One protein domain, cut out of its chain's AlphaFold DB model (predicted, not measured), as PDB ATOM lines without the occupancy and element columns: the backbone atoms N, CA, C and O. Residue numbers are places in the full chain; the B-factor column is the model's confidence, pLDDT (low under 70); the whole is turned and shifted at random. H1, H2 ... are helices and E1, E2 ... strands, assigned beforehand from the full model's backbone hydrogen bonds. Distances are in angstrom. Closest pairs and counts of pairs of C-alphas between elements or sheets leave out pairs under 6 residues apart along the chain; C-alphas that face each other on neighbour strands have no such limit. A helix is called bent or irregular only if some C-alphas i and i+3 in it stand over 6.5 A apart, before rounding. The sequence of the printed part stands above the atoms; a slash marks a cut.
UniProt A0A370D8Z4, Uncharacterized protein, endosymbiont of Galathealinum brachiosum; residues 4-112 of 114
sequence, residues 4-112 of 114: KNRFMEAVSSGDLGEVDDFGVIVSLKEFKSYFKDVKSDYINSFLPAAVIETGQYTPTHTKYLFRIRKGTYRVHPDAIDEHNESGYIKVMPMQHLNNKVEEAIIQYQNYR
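What this domain is: This is residues 4 to 112 of the 114 residues of an uncharacterized protein of endosymbiont of Galathealinum brachiosum (UniProt A0A370D8Z4). A small compact body, a strongly twisted four-stranded sheet with the short helices H1, H2 and H3 round it, sends out H4 as the root of a long arm. The free part of that arm, residues 88 to 112, of which 88 to 90 belong to H4 and 102 to 110 to H5, sticks out and folds back like a hook. The printed part has 109 residues with five named helices and four named strands, in the order H1 E1 E2 H2 H3 E3 E4 H4 H5; the sheet, in the order E1 E2 E4 E3, is antiparallel throughout. The class is mixed, helices and strands. The whole is loose, with a radius of gyration of the C-alphas of 17.2 A, and elongated by its arm, spanning 50 by 33 by 23 A.

Where its parts are: H1, residues 4 to 12, begins at C-alpha 4 (362.345, 410.487, 399.602). E1 is residues 18 to 20, and E2, residues 23 to 27, is 13.4 A long. H2 is residues 28 to 34. H3, residues 40 to 49, is 14.4 A long and irregular, with C-alphas 44 and 47 7.3 A apart. E3 is residues 65 to 69 and E4 residues 72 to 75. H4, residues 77 to 90, is 20.3 A long and begins at C-alpha 77 (348.054, 407.741, 395.320). H5, residues 102 to 110, ends at C-alpha 110 (340.242, 384.944, 397.387).

How they stand to each other: E1 and E2 form a hairpin, with N 18 and O 25 2.8 A apart, within hydrogen-bond range. E2 and E4 are antiparallel neighbours, N 26 and O 73 at 2.8 A. E3 and E4 form a hairpin, N 74 and O 66 at 2.8 A. E2, H2, H3 and E3 make a split strand-helix-strand unit, two strands running the same way with E4 between them; its crossover is right-handed. H1, H2, H3 and H4 are on the sheet, but each only grazes it. H2 and H3 touch at a steep tilt of 52 degrees, opposite ways, closest at the C-alphas of Lys 32 and Ile 43, 6.3 A. H4 touches H1 with residues 80 to 84 alone, about perpendicular at 75 degrees; the closest C-alphas, of Ser 12 and Ile 80, are 6.7 A apart. H4 and H5 are apart. Every O i to N i+4 pair is within hydrogen-bond range in H1, H2 and H4, against 3 of 6 in H3 and 4 of 5 in H5.

The domain as a whole: The two C-alphas farthest apart, of Lys 70 and Asn 98, are 52.0 A apart. Without residues 88 to 112 the body spans 29 by 28 by 23 A. The printed part has no cut; the links H3 to E3 and H4 to H5 are long. The mean pLDDT of the printed part is 78.3, and residues 85 to 112 are under 70.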
ATOM      1  N   LYS A   4     363.619 411.131 399.960       90.94
ATOM      2  CA  LYS A   4     362.345 410.487 399.602       90.94
ATOM      3  C   LYS A   4     361.486 410.233 400.837       90.94
ATOM      4  O   LYS A   4     360.330 410.622 400.838       90.94
ATOM      5  N   ASN A   5     362.050 409.630 401.883       89.94
ATOM      6  CA  ASN A   5     361.270 409.327 403.082       89.94
ATOM      7  C   ASN A   5     360.768 410.606 403.751       89.94
ATOM      8  O   ASN A   5     359.591 410.687 404.059       89.94
ATOM      9  N   ARG A   6     361.630 411.622 403.895       92.88
ATOM     10  CA  ARG A   6     361.222 412.925 404.445       92.88
ATOM     11  C   ARG A   6     360.130 413.594 403.607       92.88
ATOM     12  O   ARG A   6     359.248 414.235 404.158       92.88
ATOM     13  N   PHE A   7     360.220 413.480 402.283       93.69
ATOM     14  CA  PHE A   7     359.223 414.009 401.358       93.69
ATOM     15  C   PHE A   7     357.875 413.307 401.523       93.69
ATOM     16  O   PHE A   7     356.872 413.983 401.708       93.69
ATOM     17  N   MET A   8     357.860 411.972 401.495       92.50
ATOM     18  CA  MET A   8     356.627 411.198 401.642       92.50
ATOM     19  C   MET A   8     355.994 411.402 403.021       92.50
ATOM     20  O   MET A   8     354.790 411.581 403.102       92.50
ATOM     21  N   GLU A   9     356.799 411.473 404.082       92.50
ATOM     22  CA  GLU A   9     356.322 411.750 405.441       92.50
ATOM     23  C   GLU A   9     355.669 413.135 405.546       92.50
ATOM     24  O   GLU A   9     354.575 413.254 406.093       92.50
ATOM     25  N   ALA A  10     356.283 414.171 404.960       92.88
ATOM     26  CA  ALA A  10     355.713 415.520 404.938       92.88
ATOM     27  C   ALA A  10     354.416 415.593 404.112       92.88
ATOM     28  O   ALA A  10     353.478 416.285 404.496       92.88
ATOM     29  N   VAL A  11     354.347 414.857 402.999       93.25
ATOM     30  CA  VAL A  11     353.136 414.744 402.171       93.25
ATOM     31  C   VAL A  11     352.022 414.009 402.924       93.25
ATOM     32  O   VAL A  11     350.906 414.514 402.989       93.25
ATOM     33  N   SER A  12     352.314 412.855 403.530       89.62
ATOM     34  CA  SER A  12     351.334 412.060 404.285       89.62
ATOM     35  C   SER A  12     350.838 412.774 405.544       89.62
ATOM     36  O   SER A  12     349.688 412.592 405.933       89.62
ATOM     37  N   SER A  13     351.684 413.590 406.178       88.19
ATOM     38  CA  SER A  13     351.322 414.365 407.375       88.19
ATOM     39  C   SER A  13     350.541 415.643 407.049       88.19
ATOM     40  O   SER A  13     349.999 416.273 407.952       88.19
ATOM     41  N   GLY A  14     350.471 416.032 405.769       89.69
ATOM     42  CA  GLY A  14     349.844 417.282 405.332       89.69
ATOM     43  C   GLY A  14     350.706 418.531 405.548       89.69
ATOM     44  O   GLY A  14     350.221 419.643 405.365       89.69
ATOM     45  N   ASP A  15     351.983 418.366 405.903       92.50
ATOM     46  CA  ASP A  15     352.932 419.471 406.095       92.50
ATOM     47  C   ASP A  15     353.440 420.051 404.764       92.50
ATOM     48  O   ASP A  15     353.974 421.165 404.717       92.50
ATOM     49  N   LEU A  16     353.319 419.284 403.674       93.81
ATOM     50  CA  LEU A  16     353.787 419.670 402.350       93.81
ATOM     51  C   LEU A  16     352.788 419.308 401.245       93.81
ATOM     52  O   LEU A  16     352.532 418.133 400.981       93.81
ATOM     53  N   GLY A  17     352.368 420.330 400.499       93.19
ATOM     54  CA  GLY A  17     351.456 420.208 399.366       93.19
ATOM     55  C   GLY A  17     349.997 420.456 399.740       93.19
ATOM     56  O   GLY A  17     349.637 420.546 400.908       93.19
ATOM     57  N   GLU A  18     349.163 420.571 398.715       92.56
ATOM     58  CA  GLU A  18     347.722 420.788 398.833       92.56
ATOM     59  C   GLU A  18     346.977 419.534 398.372       92.56
ATOM     60  O   GLU A  18     347.342 418.916 397.367       92.56
ATOM     61  N   VAL A  19     345.934 419.147 399.105       89.50
ATOM     62  CA  VAL A  19     345.060 418.034 398.722       89.50
ATOM     63  C   VAL A  19     344.051 418.530 397.689       89.50
ATOM     64  O   VAL A  19     343.378 419.534 397.900       89.50
ATOM     65  N   ASP A  20     343.946 417.802 396.586       85.38
ATOM     66  CA  ASP A  20     343.002 418.011 395.488       85.38
ATOM     67  C   ASP A  20     342.184 416.720 395.282       85.38
ATOM     68  O   ASP A  20     342.538 415.665 395.819       85.38
ATOM     69  N   ASP A  21     341.112 416.770 394.486       81.44
ATOM     70  CA  ASP A  21     340.222 415.624 394.218       81.44
ATOM     71  C   ASP A  21     340.959 414.377 393.687       81.44
ATOM     72  O   ASP A  21     340.469 413.253 393.790       81.44
ATOM     73  N   PHE A  22     342.152 414.563 393.119       79.81
ATOM     74  CA  PHE A  22     342.955 413.501 392.513       79.81
ATOM     75  C   PHE A  22     344.250 413.167 393.278       79.81
ATOM     76  O   PHE A  22     345.087 412.432 392.750       79.81
ATOM     77  N   GLY A  23     344.461 413.727 394.474       86.62
ATOM     78  CA  GLY A  23     345.628 413.459 395.323       86.62
ATOM     79  C   GLY A  23     346.381 414.718 395.756       86.62
ATOM     80  O   GLY A  23     345.863 415.827 395.671       86.62
ATOM     81  N   VAL A  24     347.623 414.559 396.223       93.94
ATOM     82  CA  VAL A  24     348.416 415.681 396.755       93.94
ATOM     83  C   VAL A  24     349.215 416.369 395.652       93.94
ATOM     84  O   VAL A  24     349.969 415.729 394.913       93.94
ATOM     85  N   ILE A  25     349.079 417.688 395.555       95.56
ATOM     86  CA  ILE A  25     349.808 418.548 394.628       95.56
ATOM     87  C   ILE A  25     350.911 419.281 395.389       95.56
ATOM     88  O   ILE A  25     350.663 419.965 396.372       95.56
ATOM     89  N   VAL A  26     352.145 419.182 394.901       96.19
ATOM     90  CA  VAL A  26     353.315 419.846 395.479       96.19
ATOM     91  C   VAL A  26     353.957 420.760 394.446       96.19
ATOM     92  O   VAL A  26     354.276 420.344 393.321       96.19
ATOM     93  N   SER A  27     354.213 422.015 394.819       95.62
ATOM     94  CA  SER A  27     355.036 422.903 394.004       95.62
ATOM     95  C   SER A  27     356.523 422.798 394.349       95.62
ATOM     96  O   SER A  27     356.936 422.586 395.488       95.62
ATOM     97  N   LEU A  28     357.373 423.037 393.348       94.06
ATOM     98  CA  LEU A  28     358.821 423.124 393.535       94.06
ATOM     99  C   LEU A  28     359.199 424.262 394.496       94.06
ATOM    100  O   LEU A  28     360.217 424.176 395.177       94.06
ATOM    101  N   LYS A  29     358.403 425.338 394.543       93.38
ATOM    102  CA  LYS A  29     358.634 426.475 395.442       93.38
ATOM    103  C   LYS A  29     358.419 426.067 396.899       93.38
ATOM    104  O   LYS A  29     359.281 426.348 397.727       93.38
ATOM    105  N   GLU A  30     357.317 425.382 397.192       94.62
ATOM    106  CA  GLU A  30     357.020 424.867 398.533       94.62
ATOM    107  C   GLU A  30     358.038 423.820 398.955       94.62
ATOM    108  O   GLU A  30     358.633 423.949 400.019       94.62
ATOM    109  N   PHE A  31     358.336 422.862 398.074       95.00
ATOM    110  CA  PHE A  31     359.352 421.844 398.322       95.00
ATOM    111  C   PHE A  31     360.702 422.463 398.710       95.00
ATOM    112  O   PHE A  31     361.314 422.063 399.696       95.00
ATOM    113  N   LYS A  32     361.151 423.493 397.982       93.38
ATOM    114  CA  LYS A  32     362.388 424.227 398.293       93.38
ATOM    115  C   LYS A  32     362.337 424.950 399.632       93.38
ATOM    116  O   LYS A  32     363.334 424.978 400.343       93.38
ATOM    117  N   SER A  33     361.201 425.567 399.942       93.44
ATOM    118  CA  SER A  33     361.013 426.290 401.198       93.44
ATOM    119  C   SER A  33     361.032 425.334 402.392       93.44
ATOM    120  O   SER A  33     361.647 425.639 403.413       93.44
ATOM    121  N   TYR A  34     360.397 424.169 402.243       95.00
ATOM    122  CA  TYR A  34     360.314 423.137 403.269       95.00
ATOM    123  C   TYR A  34     361.669 422.458 403.506       95.00
ATOM    124  O   TYR A  34     362.134 422.353 404.638       95.00
ATOM    125  N   PHE A  35     362.364 422.082 402.432       93.56
ATOM    126  CA  PHE A  35     363.660 421.396 402.472       93.56
ATOM    127  C   PHE A  35     364.851 422.349 402.280       93.56
ATOM    128  O   PHE A  35     365.822 422.025 401.595       93.56
ATOM    129  N   LYS A  36     364.803 423.536 402.895       90.31
ATOM    130  CA  LYS A  36     365.866 424.558 402.794       90.31
ATOM    131  C   LYS A  36     367.237 424.098 403.312       90.31
ATOM    132  O   LYS A  36     368.249 424.719 403.003       90.31
ATOM    133  N   ASP A  37     367.261 423.041 404.120       90.00
ATOM    134  CA  ASP A  37     368.464 422.413 404.673       90.00
ATOM    135  C   ASP A  37     369.207 421.517 403.664       90.00
ATOM    136  O   ASP A  37     370.352 421.131 403.895       90.00
ATOM    137  N   VAL A  38     368.580 421.184 402.534       89.06
ATOM    138  CA  VAL A  38     369.154 420.318 401.502       89.06
ATOM    139  C   VAL A  38     369.929 421.151 400.474       89.06
ATOM    140  O   VAL A  38     369.513 422.238 400.077       89.06
ATOM    141  N   LYS A  39     371.062 420.623 399.991       84.12
ATOM    142  CA  LYS A  39     371.888 421.282 398.962       84.12
ATOM    143  C   LYS A  39     371.064 421.648 397.717       84.12
ATOM    144  O   LYS A  39     370.335 420.814 397.175       84.12
ATOM    145  N   SER A  40     371.263 422.872 397.223       77.06
ATOM    146  CA  SER A  40     370.508 423.451 396.099       77.06
ATOM    147  C   SER A  40     370.554 422.599 394.818       77.06
ATOM    148  O   SER A  40     369.554 422.461 394.120       77.06
ATOM    149  N   ASP A  41     371.665 421.934 394.505       78.44
ATOM    150  CA  ASP A  41     371.735 421.126 393.272       78.44
ATOM    151  C   ASP A  41     370.774 419.926 393.307       78.44
ATOM    152  O   ASP A  41     370.146 419.565 392.305       78.44
ATOM    153  N   TYR A  42     370.588 419.350 394.497       82.06
ATOM    154  CA  TYR A  42     369.692 418.220 394.711       82.06
ATOM    155  C   TYR A  42     368.231 418.676 394.829       82.06
ATOM    156  O   TYR A  42     367.342 418.024 394.281       82.06
ATOM    157  N   ILE A  43     367.978 419.839 395.449       86.44
ATOM    158  CA  ILE A  43     366.623 420.397 395.612       86.44
ATOM    159  C   ILE A  43     365.933 420.649 394.267       86.44
ATOM    160  O   ILE A  43     364.731 420.442 394.118       86.44
ATOM    161  N   ASN A  44     366.702 421.111 393.278       88.44
ATOM    162  CA  ASN A  44     366.185 421.469 391.960       88.44
ATOM    163  C   ASN A  44     365.862 420.240 391.109       88.44
ATOM    164  O   ASN A  44     364.971 420.297 390.263       88.44
ATOM    165  N   SER A  45     366.585 419.147 391.344       90.75
ATOM    166  CA  SER A  45     366.532 417.941 390.521       90.75
ATOM    167  C   SER A  45     365.607 416.869 391.094       90.75
ATOM    168  O   SER A  45     365.148 416.017 390.341       90.75
ATOM    169  N   PHE A  46     365.288 416.922 392.392       93.88
ATOM    170  CA  PHE A  46     364.532 415.876 393.084       93.88
ATOM    171  C   PHE A  46     363.144 415.613 392.475       93.88
ATOM    172  O   PHE A  46     362.897 414.511 391.988       93.88
ATOM    173  N   LEU A  47     362.254 416.617 392.447       93.75
ATOM    174  CA  LEU A  47     360.902 416.431 391.900       93.75
ATOM    175  C   LEU A  47     360.920 416.068 390.405       93.75
ATOM    176  O   LEU A  47     360.252 415.104 390.046       93.75
ATOM    177  N   PRO A  48     361.692 416.748 389.524       93.62
ATOM    178  CA  PRO A  48     361.821 416.328 388.128       93.62
ATOM    179  C   PRO A  48     362.304 414.885 387.951       93.62
ATOM    180  O   PRO A  48     361.795 414.179 387.083       93.62
ATOM    181  N   ALA A  49     363.271 414.439 388.756       93.12
ATOM    182  CA  ALA A  49     363.809 413.086 388.662       93.12
ATOM    183  C   ALA A  49     362.783 412.024 389.076       93.12
ATOM    184  O   ALA A  49     362.787 410.935 388.501       93.12
ATOM    185  N   ALA A  50     361.880 412.359 390.003       93.62
ATOM    186  CA  ALA A  50     360.825 411.475 390.490       93.62
ATOM    187  C   ALA A  50     359.574 411.414 389.594       93.62
ATOM    188  O   ALA A  50     358.602 410.741 389.941       93.62
ATOM    189  N   VAL A  51     359.585 412.083 388.435       95.44
ATOM    190  CA  VAL A  51     358.462 412.072 387.487       95.44
ATOM    191  C   VAL A  51     358.361 410.737 386.750       95.44
ATOM    192  O   VAL A  51     359.349 410.275 386.168       95.44
ATOM    193  N   ILE A  52     357.155 410.167 386.754       91.62
ATOM    194  CA  ILE A  52     356.738 409.030 385.932       91.62
ATOM    195  C   ILE A  52     356.788 409.441 384.459       91.62
ATOM    196  O   ILE A  52     356.302 410.505 384.072       91.62
ATOM    197  N   GLU A  53     357.423 408.606 383.645       87.56
ATOM    198  CA  GLU A  53     357.631 408.880 382.229       87.56
ATOM    199  C   GLU A  53     356.343 408.698 381.421       87.56
ATOM    200  O   GLU A  53     355.445 407.937 381.784       87.56
ATOM    201  N   THR A  54     356.243 409.412 380.302       79.38
ATOM    202  CA  THR A  54     355.081 409.324 379.415       79.38
ATOM    203  C   THR A  54     354.917 407.893 378.901       79.38
ATOM    204  O   THR A  54     355.841 407.334 378.318       79.38
ATOM    205  N   GLY A  55     353.731 407.314 379.093       79.50
ATOM    206  CA  GLY A  55     353.431 405.925 378.726       79.50
ATOM    207  C   GLY A  55     353.556 404.932 379.882       79.50
ATOM    208  O   GLY A  55     353.125 403.791 379.741       79.50
ATOM    209  N   GLN A  56     354.068 405.368 381.035       81.31
ATOM    210  CA  GLN A  56     354.023 404.609 382.275       81.31
ATOM    211  C   GLN A  56     352.883 405.127 383.159       81.31
ATOM    212  O   GLN A  56     352.753 406.328 383.388       81.31
ATOM    213  N   TYR A  57     352.053 404.209 383.654       75.12
ATOM    214  CA  TYR A  57     350.919 404.539 384.524       75.12
ATOM    215  C   TYR A  57     351.148 404.128 385.977       75.12
ATOM    216  O   TYR A  57     350.487 404.658 386.859       75.12
ATOM    217  N   THR A  58     352.087 403.215 386.230       81.62
ATOM    218  CA  THR A  58     352.367 402.685 387.566       81.62
ATOM    219  C   THR A  58     353.585 403.363 388.194       81.62
ATOM    220  O   THR A  58     354.599 403.560 387.508       81.62
ATOM    221  N   PRO A  59     353.532 403.709 389.491       86.69
ATOM    222  CA  PRO A  59     354.683 404.251 390.186       86.69
ATOM    223  C   PRO A  59     355.741 403.168 390.424       86.69
ATOM    224  O   PRO A  59     355.470 401.969 390.455       86.69
ATOM    225  N   THR A  60     356.980 403.607 390.599       87.06
ATOM    226  CA  THR A  60     358.113 402.790 391.030       87.06
ATOM    227  C   THR A  60     358.779 403.435 392.232       87.06
ATOM    228  O   THR A  60     358.507 404.583 392.599       87.06
ATOM    229  N   HIS A  61     359.760 402.733 392.797       83.81
ATOM    230  CA  HIS A  61     360.540 403.253 393.908       83.81
ATOM    231  C   HIS A  61     361.157 404.636 393.631       83.81
ATOM    232  O   HIS A  61     361.286 405.445 394.552       83.81
ATOM    233  N   THR A  62     361.539 404.930 392.388       87.81
ATOM    234  CA  THR A  62     362.177 406.201 392.023       87.81
ATOM    235  C   THR A  62     361.264 407.135 391.242       87.81
ATOM    236  O   THR A  62     361.561 408.323 391.202       87.81
ATOM    237  N   LYS A  63     360.168 406.638 390.654       93.06
ATOM    238  CA  LYS A  63     359.250 407.406 389.804       93.06
ATOM    239  C   LYS A  63     357.829 407.329 390.349       93.06
ATOM    240  O   LYS A  63     357.167 406.319 390.182       93.06
ATOM    241  N   TYR A  64     357.352 408.379 390.997       93.69
ATOM    242  CA  TYR A  64     356.060 408.363 391.698       93.69
ATOM    243  C   TYR A  64     355.322 409.706 391.644       93.69
ATOM    244  O   TYR A  64     354.342 409.914 392.357       93.69
ATOM    245  N   LEU A  65     355.789 410.637 390.809       94.38
ATOM    246  CA  LEU A  65     355.157 411.933 390.598       94.38
ATOM    247  C   LEU A  65     354.629 412.056 389.168       94.38
ATOM    248  O   LEU A  65     355.305 411.678 388.217       94.38
ATOM    249  N   PHE A  66     353.485 412.705 388.994       93.38
ATOM    250  CA  PHE A  66     353.043 413.211 387.699       93.38
ATOM    251  C   PHE A  66     353.344 414.698 387.588       93.38
ATOM    252  O   PHE A  66     353.032 415.487 388.479       93.38
ATOM    253  N   ARG A  67     353.934 415.121 386.471       94.00
ATOM    254  CA  ARG A  67     354.155 416.544 386.215       94.00
ATOM    255  C   ARG A  67     352.894 417.164 385.620       94.00
ATOM    256  O   ARG A  67     352.594 416.929 384.457       94.00
ATOM    257  N   ILE A  68     352.210 418.009 386.393       92.38
ATOM    258  CA  ILE A  68     351.017 418.740 385.927       92.38
ATOM    259  C   ILE A  68     351.436 419.914 385.032       92.38
ATOM    260  O   ILE A  68     350.906 420.124 383.946       92.38
ATOM    261  N   ARG A  69     352.414 420.698 385.497       93.56
ATOM    262  CA  ARG A  69     352.981 421.848 384.775       93.56
ATOM    263  C   ARG A  69     354.415 422.103 385.222       93.56
ATOM    264  O   ARG A  69     354.977 421.385 386.050       93.56
ATOM    265  N   LYS A  70     355.077 423.113 384.655       92.75
ATOM    266  CA  LYS A  70     356.435 423.487 385.080       92.75
ATOM    267  C   LYS A  70     356.435 423.878 386.565       92.75
ATOM    268  O   LYS A  70     355.817 424.867 386.935       92.75
ATOM    269  N   GLY A  71     357.155 423.107 387.382       93.50
ATOM    270  CA  GLY A  71     357.306 423.364 388.815       93.50
ATOM    271  C   GLY A  71     356.128 422.926 389.688       93.50
ATOM    272  O   GLY A  71     356.116 423.289 390.857       93.50
ATOM    273  N   THR A  72     355.165 422.164 389.162       95.38
ATOM    274  CA  THR A  72     354.039 421.619 389.937       95.38
ATOM    275  C   THR A  72     353.861 420.143 389.610       95.38
ATOM    276  O   THR A  72     353.806 419.766 388.435       95.38
ATOM    277  N   TYR A  73     353.764 419.327 390.653       95.88
ATOM    278  CA  TYR A  73     353.769 417.873 390.574       95.88
ATOM    279  C   TYR A  73     352.627 417.309 391.415       95.88
ATOM    280  O   TYR A  73     352.317 417.864 392.460       95.88
ATOM    281  N   ARG A  74     352.018 416.214 390.968       94.62
ATOM    282  CA  ARG A  74     351.046 415.432 391.734       94.62
ATOM    283  C   ARG A  74     351.716 414.162 392.230       94.62
ATOM    284  O   ARG A  74     352.402 413.508 391.448       94.62
ATOM    285  N   VAL A  75     351.521 413.816 393.492       93.81
ATOM    286  CA  VAL A  75     351.985 412.546 394.058       93.81
ATOM    287  C   VAL A  75     351.018 411.438 393.648       93.81
ATOM    288  O   VAL A  75     349.805 411.628 393.711       93.81
ATOM    289  N   HIS A  76     351.547 410.302 393.190       90.81
ATOM    290  CA  HIS A  76     350.721 409.143 392.863       90.81
ATOM    291  C   HIS A  76     350.060 408.584 394.139       90.81
ATOM    292  O   HIS A  76     350.783 408.386 395.119       90.81
ATOM    293  N   PRO A  77     348.745 408.284 394.145       85.81
ATOM    294  CA  PRO A  77     348.054 407.741 395.320       85.81
ATOM    295  C   PRO A  77     348.706 406.453 395.841       85.81
ATOM    296  O   PRO A  77     349.106 406.418 396.998       85.81
ATOM    297  N   ASP A  78     348.982 405.476 394.969       85.88
ATOM    298  CA  ASP A  78     349.645 404.225 395.377       85.88
ATOM    299  C   ASP A  78     351.008 404.437 396.059       85.88
ATOM    300  O   ASP A  78     351.421 403.625 396.876       85.88
ATOM    301  N   ALA A  79     351.725 405.526 395.756       87.06
ATOM    302  CA  ALA A  79     352.995 405.810 396.422       87.06
ATOM    303  C   ALA A  79     352.794 406.290 397.868       87.06
ATOM    304  O   ALA A  79     353.642 406.033 398.723       87.06
ATOM    305  N   ILE A  80     351.691 406.996 398.136       85.25
ATOM    306  CA  ILE A  80     351.280 407.398 399.486       85.25
ATOM    307  C   ILE A  80     350.849 406.153 400.265       85.25
ATOM    308  O   ILE A  80     351.309 405.951 401.389       85.25
ATOM    309  N   ASP A  81     350.051 405.287 399.640       84.19
ATOM    310  CA  ASP A  81     349.592 404.034 400.244       84.19
ATOM    311  C   ASP A  81     350.771 403.105 400.573       84.19
ATOM    312  O   ASP A  81     350.918 402.693 401.723       84.19
ATOM    313  N   GLU A  82     351.698 402.882 399.630       82.88
ATOM    314  CA  GLU A  82     352.920 402.087 399.848       82.88
ATOM    315  C   GLU A  82     353.758 402.641 401.012       82.88
ATOM    316  O   GLU A  82     354.311 401.884 401.821       82.88
ATOM    317  N   HIS A  83     353.864 403.970 401.126       82.12
ATOM    318  CA  HIS A  83     354.602 404.608 402.215       82.12
ATOM    319  C   HIS A  83     353.927 404.392 403.573       82.12
ATOM    320  O   HIS A  83     354.615 404.101 404.556       82.12
ATOM    321  N   ASN A  84     352.600 404.490 403.621       77.31
ATOM    322  CA  ASN A  84     351.815 404.317 404.838       77.31
ATOM    323  C   ASN A  84     351.793 402.846 405.294       77.31
ATOM    324  O   ASN A  84     351.994 402.569 406.479       77.31
ATOM    325  N   GLU A  85     351.647 401.897 404.366       67.19
ATOM    326  CA  GLU A  85     351.735 400.454 404.637       67.19
ATOM    327  C   GLU A  85     353.138 400.059 405.126       67.19
ATOM    328  O   GLU A  85     353.289 399.359 406.131       67.19
ATOM    329  N   SER A  86     354.186 400.586 404.485       60.66
ATOM    330  CA  SER A  86     355.575 400.391 404.925       60.66
ATOM    331  C   SER A  86     355.855 401.027 406.292       60.66
ATOM    332  O   SER A  86     356.690 400.531 407.057       60.66
ATOM    333  N   GLY A  87     355.166 402.125 406.616       50.44
ATOM    334  CA  GLY A  87     355.181 402.756 407.933       50.44
ATOM    335  C   GLY A  87     354.570 401.853 409.004       50.44
ATOM    336  O   GLY A  87     355.178 401.671 410.058       50.44
ATOM    337  N   TYR A  88     353.439 401.208 408.700       45.19
ATOM    338  CA  TYR A  88     352.757 400.260 409.589       45.19
ATOM    339  C   TYR A  88     353.600 399.016 409.906       45.19
ATOM    340  O   TYR A  88     353.647 398.582 411.058       45.19
ATOM    341  N   ILE A  89     354.343 398.484 408.929       43.66
ATOM    342  CA  ILE A  89     355.253 397.343 409.156       43.66
ATOM    343  C   ILE A  89     356.412 397.722 410.097       43.66
ATOM    344  O   ILE A  89     356.937 396.872 410.814       43.66
ATOM    345  N   LYS A  90     356.790 399.003 410.167       39.59
ATOM    346  CA  LYS A  90     357.882 399.477 411.030       39.59
ATOM    347  C   LYS A  90     357.510 399.642 412.505       39.59
ATOM    348  O   LYS A  90     358.416 399.659 413.334       39.59
ATOM    349  N   VAL A  91     356.222 399.785 412.833       41.94
ATOM    350  CA  VAL A  91     355.745 400.025 414.211       41.94
ATOM    351  C   VAL A  91     355.336 398.752 414.949       41.94
ATOM    352  O   VAL A  91     355.011 398.823 416.131       41.94
ATOM    353  N   MET A  92     355.378 397.586 414.301       38.41
ATOM    354  CA  MET A  92     355.184 396.313 414.990       38.41
ATOM    355  C   MET A  92     356.512 395.878 415.630       38.41
ATOM    356  O   MET A  92     357.417 395.453 414.906       38.41
ATOM    357  N   PRO A  93     356.682 395.951 416.969       38.41
ATOM    358  CA  PRO A  93     357.745 395.201 417.610       38.41
ATOM    359  C   PRO A  93     357.496 393.727 417.295       38.41
ATOM    360  O   PRO A  93     356.419 393.192 417.547       38.41
ATOM    361  N   MET A  94     358.498 393.082 416.708       41.16
ATOM    362  CA  MET A  94     358.508 391.656 416.406       41.16
ATOM    363  C   MET A  94     358.534 390.859 417.724       41.16
ATOM    364  O   MET A  94     359.568 390.349 418.140       41.16
ATOM    365  N   GLN A  95     357.411 390.816 418.440       41.03
ATOM    366  CA  GLN A  95     357.239 390.048 419.667       41.03
ATOM    367  C   GLN A  95     355.890 389.324 419.612       41.03
ATOM    368  O   GLN A  95     354.833 389.921 419.773       41.03
ATOM    369  N   HIS A  96     355.989 388.009 419.405       42.00
ATOM    370  CA  HIS A  96     354.929 386.996 419.462       42.00
ATOM    371  C   HIS A  96     353.920 386.971 418.305       42.00
ATOM    372  O   HIS A  96     352.743 387.290 418.453       42.00
ATOM    373  N   LEU A  97     354.376 386.431 417.172       37.16
ATOM    374  CA  LEU A  97     353.498 385.829 416.171       37.16
ATOM    375  C   LEU A  97     352.920 384.518 416.746       37.16
ATOM    376  O   LEU A  97     353.494 383.448 416.571       37.16
ATOM    377  N   ASN A  98     351.811 384.607 417.486       42.31
ATOM    378  CA  ASN A  98     350.976 383.445 417.783       42.31
ATOM    379  C   ASN A  98     349.904 383.314 416.698       42.31
ATOM    380  O   ASN A  98     349.087 384.209 416.484       42.31
ATOM    381  N   ASN A  99     349.959 382.169 416.022       51.41
ATOM    382  CA  ASN A  99     349.089 381.695 414.952       51.41
ATOM    383  C   ASN A  99     347.610 382.044 415.172       51.41
ATOM    384  O   ASN A  99     347.009 381.569 416.136       51.41
ATOM    385  N   LYS A 100     347.052 382.851 414.256       49.12
ATOM    386  CA  LYS A 100     345.610 382.991 413.938       49.12
ATOM    387  C   LYS A 100     345.326 384.022 412.835       49.12
ATOM    388  O   LYS A 100     344.220 384.058 412.315       49.12
ATOM    389  N   VAL A 101     346.305 384.853 412.465       47.12
ATOM    390  CA  VAL A 101     346.103 385.955 411.500       47.12
ATOM    391  C   VAL A 101     346.250 385.510 410.033       47.12
ATOM    392  O   VAL A 101     345.779 386.206 409.138       47.12
ATOM    393  N   GLU A 102     346.821 384.328 409.766       47.06
ATOM    394  CA  GLU A 102     346.975 383.824 408.389       47.06
ATOM    395  C   GLU A 102     345.635 383.528 407.691       47.06
ATOM    396  O   GLU A 102     345.545 383.668 406.474       47.06
ATOM    397  N   GLU A 103     344.557 383.221 408.423       45.41
ATOM    398  CA  GLU A 103     343.256 382.938 407.794       45.41
ATOM    399  C   GLU A 103     342.576 384.202 407.232       45.41
ATOM    400  O   GLU A 103     341.929 384.145 406.187       45.41
ATOM    401  N   ALA A 104     342.778 385.370 407.855       49.38
ATOM    402  CA  ALA A 104     342.107 386.606 407.442       49.38
ATOM    403  C   ALA A 104     342.693 387.214 406.154       49.38
ATOM    404  O   ALA A 104     341.955 387.772 405.339       49.38
ATOM    405  N   ILE A 105     344.008 387.086 405.939       49.16
ATOM    406  CA  ILE A 105     344.684 387.662 404.762       49.16
ATOM    407  C   ILE A 105     344.405 386.814 403.511       49.16
ATOM    408  O   ILE A 105     344.149 387.360 402.435       49.16
ATOM    409  N   ILE A 106     344.353 385.485 403.656       48.62
ATOM    410  CA  ILE A 106     344.010 384.567 402.558       48.62
ATOM    411  C   ILE A 106     342.539 384.742 402.134       48.62
ATOM    412  O   ILE A 106     342.219 384.672 400.945       48.62
ATOM    413  N   GLN A 107     341.633 385.030 403.075       41.38
ATOM    414  CA  GLN A 107     340.214 385.222 402.767       41.38
ATOM    415  C   GLN A 107     339.949 386.494 401.941       41.38
ATOM    416  O   GLN A 107     339.110 386.471 401.040       41.38
ATOM    417  N   TYR A 108     340.703 387.575 402.173       44.22
ATOM    418  CA  TYR A 108     340.575 388.814 401.394       44.22
ATOM    419  C   TYR A 108     341.134 388.687 399.968       44.22
ATOM    420  O   TYR A 108     340.578 389.264 399.034       44.22
ATOM    421  N   GLN A 109     342.199 387.902 399.773       43.88
ATOM    422  CA  GLN A 109     342.766 387.671 398.438       43.88
ATOM    423  C   GLN A 109     341.869 386.785 397.559       43.88
ATOM    424  O   GLN A 109     341.764 387.036 396.360       43.88
ATOM    425  N   ASN A 110     341.149 385.820 398.140       45.09
ATOM    426  CA  ASN A 110     340.242 384.944 397.387       45.09
ATOM    427  C   ASN A 110     338.906 385.604 396.989       45.09
ATOM    428  O   ASN A 110     338.257 385.137 396.057       45.09
ATOM    429  N   TYR A 111     338.495 386.697 397.642       42.56
ATOM    430  CA  TYR A 111     337.248 387.402 397.300       42.56
ATOM    431  C   TYR A 111     337.397 388.355 396.098       42.56
ATOM    432  O   TYR A 111     336.402 388.789 395.531       42.56
ATOM    433  N   ARG A 112     338.632 388.692 395.693       43.03
ATOM    434  CA  ARG A 112     338.908 389.599 394.560       43.03
ATOM    435  C   ARG A 112     339.120 388.875 393.223       43.03
ATOM    436  O   ARG A 112     339.331 389.525 392.204       43.03
TER     437      ARG A 112